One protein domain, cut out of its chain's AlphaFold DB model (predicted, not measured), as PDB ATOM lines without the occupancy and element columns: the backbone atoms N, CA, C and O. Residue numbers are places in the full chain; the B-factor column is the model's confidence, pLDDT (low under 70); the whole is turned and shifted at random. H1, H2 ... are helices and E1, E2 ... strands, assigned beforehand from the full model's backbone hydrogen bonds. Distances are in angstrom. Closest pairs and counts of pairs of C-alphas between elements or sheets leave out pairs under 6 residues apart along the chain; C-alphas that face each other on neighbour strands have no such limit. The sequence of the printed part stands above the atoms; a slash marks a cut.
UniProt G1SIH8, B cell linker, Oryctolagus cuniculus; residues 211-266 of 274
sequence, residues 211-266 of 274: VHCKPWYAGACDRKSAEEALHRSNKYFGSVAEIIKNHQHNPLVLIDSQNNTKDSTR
ATOM      1  N   VAL A 211     195.431 153.247 209.291       73.38
ATOM      2  CA  VAL A 211     195.011 153.230 210.699       73.38
ATOM      3  C   VAL A 211     194.903 154.644 211.280       73.38
ATOM      4  O   VAL A 211     193.973 154.921 212.037       73.38
ATOM      5  N   HIS A 212     195.767 155.567 210.860       72.88
ATOM      6  CA  HIS A 212     195.810 156.955 211.334       72.88
ATOM      7  C   HIS A 212     194.551 157.776 211.062       72.88
ATOM      8  O   HIS A 212     194.276 158.738 211.776       72.88
ATOM      9  N   CYS A 213     193.784 157.424 210.033       69.62
ATOM     10  CA  CYS A 213     192.533 158.109 209.714       69.62
ATOM     11  C   CYS A 213     191.321 157.522 210.453       69.62
ATOM     12  O   CYS A 213     190.192 157.972 210.240       69.62
ATOM     13  N   LYS A 214     191.519 156.516 211.313       84.81
ATOM     14  CA  LYS A 214     190.420 155.858 212.019       84.81
ATOM     15  C   LYS A 214     190.044 156.665 213.266       84.81
ATOM     16  O   LYS A 214     190.912 156.985 214.069       84.81
ATOM     17  N   PRO A 215     188.747 156.943 213.503       79.25
ATOM     18  CA  PRO A 215     188.299 157.787 214.619       79.25
ATOM     19  C   PRO A 215     188.540 157.171 216.007       79.25
ATOM     20  O   PRO A 215     188.371 157.845 217.016       79.25
ATOM     21  N   TRP A 216     188.892 155.888 216.061       82.88
ATOM     22  CA  TRP A 216     189.238 155.156 217.278       82.88
ATOM     23  C   TRP A 216     190.752 155.029 217.489       82.88
ATOM     24  O   TRP A 216     191.177 154.570 218.548       82.88
ATOM     25  N   TYR A 217     191.570 155.394 216.497       83.75
ATOM     26  CA  TYR A 217     193.018 155.323 216.611       83.75
ATOM     27  C   TYR A 217     193.515 156.527 217.409       83.75
ATOM     28  O   TYR A 217     193.435 157.668 216.963       83.75
ATOM     29  N   ALA A 218     194.011 156.263 218.614       78.62
ATOM     30  CA  ALA A 218     194.475 157.298 219.530       78.62
ATOM     31  C   ALA A 218     195.907 157.787 219.222       78.62
ATOM     32  O   ALA A 218     196.418 158.644 219.937       78.62
ATOM     33  N   GLY A 219     196.559 157.282 218.167       83.94
ATOM     34  CA  GLY A 219     197.944 157.636 217.843       83.94
ATOM     35  C   GLY A 219     198.911 157.285 218.971       83.94
ATOM     36  O   GLY A 219     198.706 156.319 219.705       83.94
ATOM     37  N   ALA A 220     199.941 158.114 219.137       86.00
ATOM     38  CA  ALA A 220     200.909 158.042 220.233       86.00
ATOM     39  C   ALA A 220     200.322 158.527 221.580       86.00
ATOM     40  O   ALA A 220     200.922 159.342 222.276       86.00
ATOM     41  N   CYS A 221     199.111 158.087 221.927       86.88
ATOM     42  CA  CYS A 221     198.485 158.401 223.206       86.88
ATOM     43  C   CYS A 221     199.088 157.528 224.311       86.88
ATOM     44  O   CYS A 221     199.116 156.302 224.198       86.88
ATOM     45  N   ASP A 222     199.540 158.157 225.399       91.50
ATOM     46  CA  ASP A 222     200.022 157.436 226.574       91.50
ATOM     47  C   ASP A 222     198.925 156.533 227.143       91.50
ATOM     48  O   ASP A 222     197.754 156.921 227.201       91.50
ATOM     49  N   ARG A 223     199.313 155.375 227.690       92.19
ATOM     50  CA  ARG A 223     198.397 154.455 228.390       92.19
ATOM     51  C   ARG A 223     197.497 155.189 229.399       92.19
ATOM     52  O   ARG A 223     196.304 154.910 229.464       92.19
ATOM     53  N   LYS A 224     198.061 156.163 230.128       91.62
ATOM     54  CA  LYS A 224     197.341 156.984 231.116       91.62
ATOM     55  C   LYS A 224     196.369 157.998 230.505       91.62
ATOM     56  O   LYS A 224     195.339 158.330 231.085       91.62
ATOM     57  N   SER A 225     196.680 158.501 229.318       92.19
ATOM     58  CA  SER A 225     195.801 159.432 228.613       92.19
ATOM     59  C   SER A 225     194.640 158.688 227.939       92.19
ATOM     60  O   SER A 225     193.497 159.149 227.992       92.19
ATOM     61  N   ALA A 226     194.900 157.487 227.413       86.44
ATOM     62  CA  ALA A 226     193.875 156.608 226.864       86.44
ATOM     63  C   ALA A 226     192.878 156.139 227.941       86.44
ATOM     64  O   ALA A 226     191.665 156.203 227.717       86.44
ATOM     65  N   GLU A 227     193.359 155.724 229.122       83.56
ATOM     66  CA  GLU A 227     192.473 155.335 230.232       83.56
ATOM     67  C   GLU A 227     191.638 156.527 230.716       83.56
ATOM     68  O   GLU A 227     190.426 156.395 230.879       83.56
ATOM     69  N   GLU A 228     192.225 157.719 230.856       84.12
ATOM     70  CA  GLU A 228     191.476 158.903 231.278       84.12
ATOM     71  C   GLU A 228     190.392 159.286 230.258       84.12
ATOM     72  O   GLU A 228     189.267 159.604 230.647       84.12
ATOM     73  N   ALA A 229     190.678 159.207 228.956       81.12
ATOM     74  CA  ALA A 229     189.682 159.445 227.913       81.12
ATOM     75  C   ALA A 229     188.514 158.447 228.002       81.12
ATOM     76  O   ALA A 229     187.347 158.842 227.885       81.12
ATOM     77  N   LEU A 230     188.809 157.174 228.281       79.50
ATOM     78  CA  LEU A 230     187.793 156.144 228.476       79.50
ATOM     79  C   LEU A 230     186.976 156.392 229.753       79.50
ATOM     80  O   LEU A 230     185.744 156.365 229.702       79.50
ATOM     81  N   HIS A 231     187.628 156.723 230.869       73.19
ATOM     82  CA  HIS A 231     186.968 157.052 232.135       73.19
ATOM     83  C   HIS A 231     186.110 158.319 232.040       73.19
ATOM     84  O   HIS A 231     185.004 158.336 232.577       73.19
ATOM     85  N   ARG A 232     186.556 159.346 231.303       70.25
ATOM     86  CA  ARG A 232     185.754 160.549 231.019       70.25
ATOM     87  C   ARG A 232     184.552 160.251 230.124       70.25
ATOM     88  O   ARG A 232     183.534 160.932 230.232       70.25
ATOM     89  N   SER A 233     184.656 159.264 229.233       64.12
ATOM     90  CA  SER A 233     183.542 158.863 228.363       64.12
ATOM     91  C   SER A 233     182.467 158.064 229.103       64.12
ATOM     92  O   SER A 233     181.299 158.055 228.692       64.12
ATOM     93  N   ASN A 234     182.851 157.406 230.202       71.12
ATOM     94  CA  ASN A 234     181.933 156.603 230.979       71.12
ATOM     95  C   ASN A 234     181.036 157.523 231.815       71.12
ATOM     96  O   ASN A 234     181.481 158.276 232.679       71.12
ATOM     97  N   LYS A 235     179.739 157.495 231.511       74.94
ATOM     98  CA  LYS A 235     178.744 158.354 232.154       74.94
ATOM     99  C   LYS A 235     178.404 157.789 233.527       74.94
ATOM    100  O   LYS A 235     177.465 157.008 233.665       74.94
ATOM    101  N   TYR A 236     179.176 158.184 234.529       83.88
ATOM    102  CA  TYR A 236     178.791 158.025 235.923       83.88
ATOM    103  C   TYR A 236     177.854 159.168 236.315       83.88
ATOM    104  O   TYR A 236     178.060 160.314 235.921       83.88
ATOM    105  N   PHE A 237     176.816 158.850 237.080       88.31
ATOM    106  CA  PHE A 237     175.856 159.829 237.578       88.31
ATOM    107  C   PHE A 237     175.911 159.841 239.101       88.31
ATOM    108  O   PHE A 237     175.934 158.777 239.720       88.31
ATOM    109  N   GLY A 238     175.900 161.027 239.707       89.81
ATOM    110  CA  GLY A 238     175.934 161.188 241.162       89.81
ATOM    111  C   GLY A 238     174.579 160.959 241.836       89.81
ATOM    112  O   GLY A 238     174.505 160.833 243.055       89.81
ATOM    113  N   SER A 239     173.483 160.909 241.070       95.00
ATOM    114  CA  SER A 239     172.134 160.669 241.597       95.00
ATOM    115  C   SER A 239     171.176 160.129 240.533       95.00
ATOM    116  O   SER A 239     171.293 160.444 239.351       95.00
ATOM    117  N   VAL A 240     170.134 159.405 240.961       95.31
ATOM    118  CA  VAL A 240     169.018 158.979 240.093       95.31
ATOM    119  C   VAL A 240     168.338 160.172 239.413       95.31
ATOM    120  O   VAL A 240     167.962 160.090 238.244       95.31
ATOM    121  N   ALA A 241     168.219 161.308 240.105       95.44
ATOM    122  CA  ALA A 241     167.652 162.521 239.517       95.44
ATOM    123  C   ALA A 241     168.503 163.043 238.346       95.44
ATOM    124  O   ALA A 241     167.964 163.534 237.352       95.44
ATOM    125  N   GLU A 242     169.825 162.901 238.445       94.00
ATOM    126  CA  GLU A 242     170.768 163.293 237.402       94.00
ATOM    127  C   GLU A 242     170.682 162.361 236.188       94.00
ATOM    128  O   GLU A 242     170.626 162.852 235.061       94.00
ATOM    129  N   ILE A 243     170.542 161.046 236.409       94.50
ATOM    130  CA  ILE A 243     170.272 160.063 235.343       94.50
ATOM    131  C   ILE A 243     169.023 160.477 234.560       94.50
ATOM    132  O   ILE A 243     169.050 160.578 233.329       94.50
ATOM    133  N   ILE A 244     167.927 160.758 235.275       94.75
ATOM    134  CA  ILE A 244     166.652 161.142 234.664       94.75
ATOM    135  C   ILE A 244     166.806 162.451 233.884       94.75
ATOM    136  O   ILE A 244     166.416 162.510 232.719       94.75
ATOM    137  N   LYS A 245     167.398 163.487 234.490       93.81
ATOM    138  CA  LYS A 245     167.607 164.796 233.851       93.81
ATOM    139  C   LYS A 245     168.482 164.688 232.601       93.81
ATOM    140  O   LYS A 245     168.148 165.266 231.569       93.81
ATOM    141  N   ASN A 246     169.568 163.923 232.663       94.06
ATOM    142  CA  ASN A 246     170.450 163.698 231.523       94.06
ATOM    143  C   ASN A 246     169.700 163.034 230.361       94.06
ATOM    144  O   ASN A 246     169.764 163.505 229.223       94.06
ATOM    145  N   HIS A 247     168.940 161.975 230.646       95.50
ATOM    146  CA  HIS A 247     168.250 161.201 229.615       95.50
ATOM    147  C   HIS A 247     166.937 161.815 229.106       95.50
ATOM    148  O   HIS A 247     166.310 161.274 228.192       95.50
ATOM    149  N   GLN A 248     166.539 162.977 229.627       95.12
ATOM    150  CA  GLN A 248     165.533 163.819 228.971       95.12
ATOM    151  C   GLN A 248     166.072 164.434 227.672       95.12
ATOM    152  O   GLN A 248     165.342 164.544 226.684       95.12
ATOM    153  N   HIS A 249     167.360 164.782 227.642       93.06
ATOM    154  CA  HIS A 249     168.007 165.399 226.479       93.06
ATOM    155  C   HIS A 249     168.842 164.402 225.669       93.06
ATOM    156  O   HIS A 249     168.851 164.466 224.436       93.06
ATOM    157  N   ASN A 250     169.468 163.437 226.344       93.94
ATOM    158  CA  ASN A 250     170.344 162.438 225.740       93.94
ATOM    159  C   ASN A 250     169.640 161.079 225.588       93.94
ATOM    160  O   ASN A 250     168.983 160.626 226.525       93.94
ATOM    161  N   PRO A 251     169.771 160.384 224.443       95.69
ATOM    162  CA  PRO A 251     169.155 159.075 224.271       95.69
ATOM    163  C   PRO A 251     169.730 158.054 225.265       95.69
ATOM    164  O   PRO A 251     170.943 157.970 225.473       95.69
ATOM    165  N   LEU A 252     168.837 157.296 225.888       94.75
ATOM    166  CA  LEU A 252     169.115 156.073 226.624       94.75
ATOM    167  C   LEU A 252     168.965 154.899 225.652       94.75
ATOM    168  O   LEU A 252     167.971 154.816 224.927       94.75
ATOM    169  N   VAL A 253     169.947 154.006 225.648       95.06
ATOM    170  CA  VAL A 253     169.903 152.771 224.866       95.06
ATOM    171  C   VAL A 253     169.309 151.669 225.738       95.06
ATOM    172  O   VAL A 253     169.789 151.433 226.844       95.06
ATOM    173  N   LEU A 254     168.269 151.015 225.238       96.12
ATOM    174  CA  LEU A 254     167.647 149.836 225.817       96.12
ATOM    175  C   LEU A 254     168.164 148.618 225.055       96.12
ATOM    176  O   LEU A 254     168.054 148.564 223.831       96.12
ATOM    177  N   ILE A 255     168.760 147.682 225.785       96.75
ATOM    178  CA  ILE A 255     169.242 146.412 225.245       96.75
ATOM    179  C   ILE A 255     168.385 145.328 225.880       96.75
ATOM    180  O   ILE A 255     168.451 145.131 227.096       96.75
ATOM    181  N   ASP A 256     167.563 144.667 225.076       96.75
ATOM    182  CA  ASP A 256     166.765 143.538 225.539       96.75
ATOM    183  C   ASP A 256     167.535 142.240 225.268       96.75
ATOM    184  O   ASP A 256     167.868 141.893 224.135       96.75
ATOM    185  N   SER A 257     167.889 141.542 226.348       96.38
ATOM    186  CA  SER A 257     168.740 140.353 226.300       96.38
ATOM    187  C   SER A 257     168.057 139.142 225.672       96.38
ATOM    188  O   SER A 257     168.752 138.225 225.239       96.38
ATOM    189  N   GLN A 258     166.723 139.112 225.613       96.38
ATOM    190  CA  GLN A 258     165.983 137.961 225.089       96.38
ATOM    191  C   GLN A 258     165.855 138.011 223.570       96.38
ATOM    192  O   GLN A 258     165.956 136.985 222.901       96.38
ATOM    193  N   ASN A 259     165.620 139.202 223.025       95.56
ATOM    194  CA  ASN A 259     165.434 139.411 221.588       95.56
ATOM    195  C   ASN A 259     166.649 140.067 220.913       95.56
ATOM    196  O   ASN A 259     166.639 140.227 219.694       95.56
ATOM    197  N   ASN A 260     167.687 140.416 221.684       93.56
ATOM    198  CA  ASN A 260     168.895 141.101 221.224       93.56
ATOM    199  C   ASN A 260     168.579 142.394 220.447       93.56
ATOM    200  O   ASN A 260     169.305 142.781 219.526       93.56
ATOM    201  N   THR A 261     167.468 143.062 220.782       96.50
ATOM    202  CA  THR A 261     167.142 144.357 220.190       96.50
ATOM    203  C   THR A 261     167.860 145.473 220.932       96.50
ATOM    204  O   THR A 261     168.088 145.429 222.145       96.50
ATOM    205  N   LYS A 262     168.247 146.490 220.163       97.25
ATOM    206  CA  LYS A 262     168.920 147.689 220.648       97.25
ATOM    207  C   LYS A 262     168.123 148.904 220.206       97.25
ATOM    208  O   LYS A 262     168.281 149.391 219.087       97.25
ATOM    209  N   ASP A 263     167.304 149.413 221.110       96.31
ATOM    210  CA  ASP A 263     166.436 150.557 220.861       96.31
ATOM    211  C   ASP A 263     166.959 151.790 221.596       96.31
ATOM    212  O   ASP A 263     167.549 151.698 222.667       96.31
ATOM    213  N   SER A 264     166.783 152.980 221.023       96.62
ATOM    214  CA  SER A 264     167.233 154.238 221.637       96.62
ATOM    215  C   SER A 264     166.063 155.183 221.843       96.62
ATOM    216  O   SER A 264     165.327 155.489 220.906       96.62
ATOM    217  N   THR A 265     165.899 155.688 223.062       95.69
ATOM    218  CA  THR A 265     164.781 156.571 223.415       95.69
ATOM    219  C   THR A 265     165.191 157.655 224.406       95.69
ATOM    220  O   THR A 265     166.218 157.557 225.065       95.69
ATOM    221  N   ARG A 266     164.396 158.721 224.507       96.44
ATOM    222  CA  ARG A 266     164.577 159.801 225.491       96.44
ATOM    223  C   ARG A 266     163.421 159.786 226.475       96.44
ATOM    224  O   ARG A 266     162.281 159.529 226.085       96.44
TER     225      ARG A 266
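AT A GLANCE: This is residues 211 to 266 of the 274 residues of the protein "B cell linker" of Oryctolagus cuniculus (UniProt G1SIH8). The domain is an open, two-ended arrangement: at one end a winding lead-in, residues 211 to 222, runs into helix H1, and at the other end helix H2 leads into a two-stranded hairpin of E1 and E2. A bridge, residues 234 to 239, joins the two ends, and H1 meets neither H2 nor the hairpin. The printed part has 56 residues with two named helices and two named strands, in the order H1, H2, E1, E2; the sheet, E1 - E2, is antiparallel, and the class is mixed, helices and strands. The whole is extended, with a radius of gyration of the C-alphas of 15.8 A and spans of 37 by 30 by 20 A.

HOW THE PARTS SIT: H1, residues 223 to 233, is apart from H2, residues 240 to 249. H1 is also apart from E1, residues 252 to 256, and from E2, residues 261 to 265. A tight link of 2 residues joins H2 to E1, while H2 and E2 are only just apart, at 8.5 A. E1 and E2 form a hairpin, antiparallel at 156 degrees between their directions. The C-alphas of Val 253 and Ser 264, which face each other, are 4.4 A apart. N 254 and O 263 are within hydrogen-bond range at 2.8 A, as are N 265 and O 252 at 2.9 A. Every O i to N i+4 pair is within range in H1, and 5 of 6 in H2.

IN THESE COORDINATES: H1 begins at C-alpha 223, (198.397, 154.455, 228.390), and is 15.5 A long. H2 begins at C-alpha 240, (169.018, 158.979, 240.093), and is 15.1 A long. E1 measures 12.8 A and E2 12.9 A, ending at C-alpha 265, (164.781, 156.571, 223.415).

THE WHOLE: The C-alphas of Val 211 and Ala 241, the two farthest apart, are 40.8 A apart. The printed part has no cut, and no link is long. Residues 213 and 233 have a pLDDT under 70.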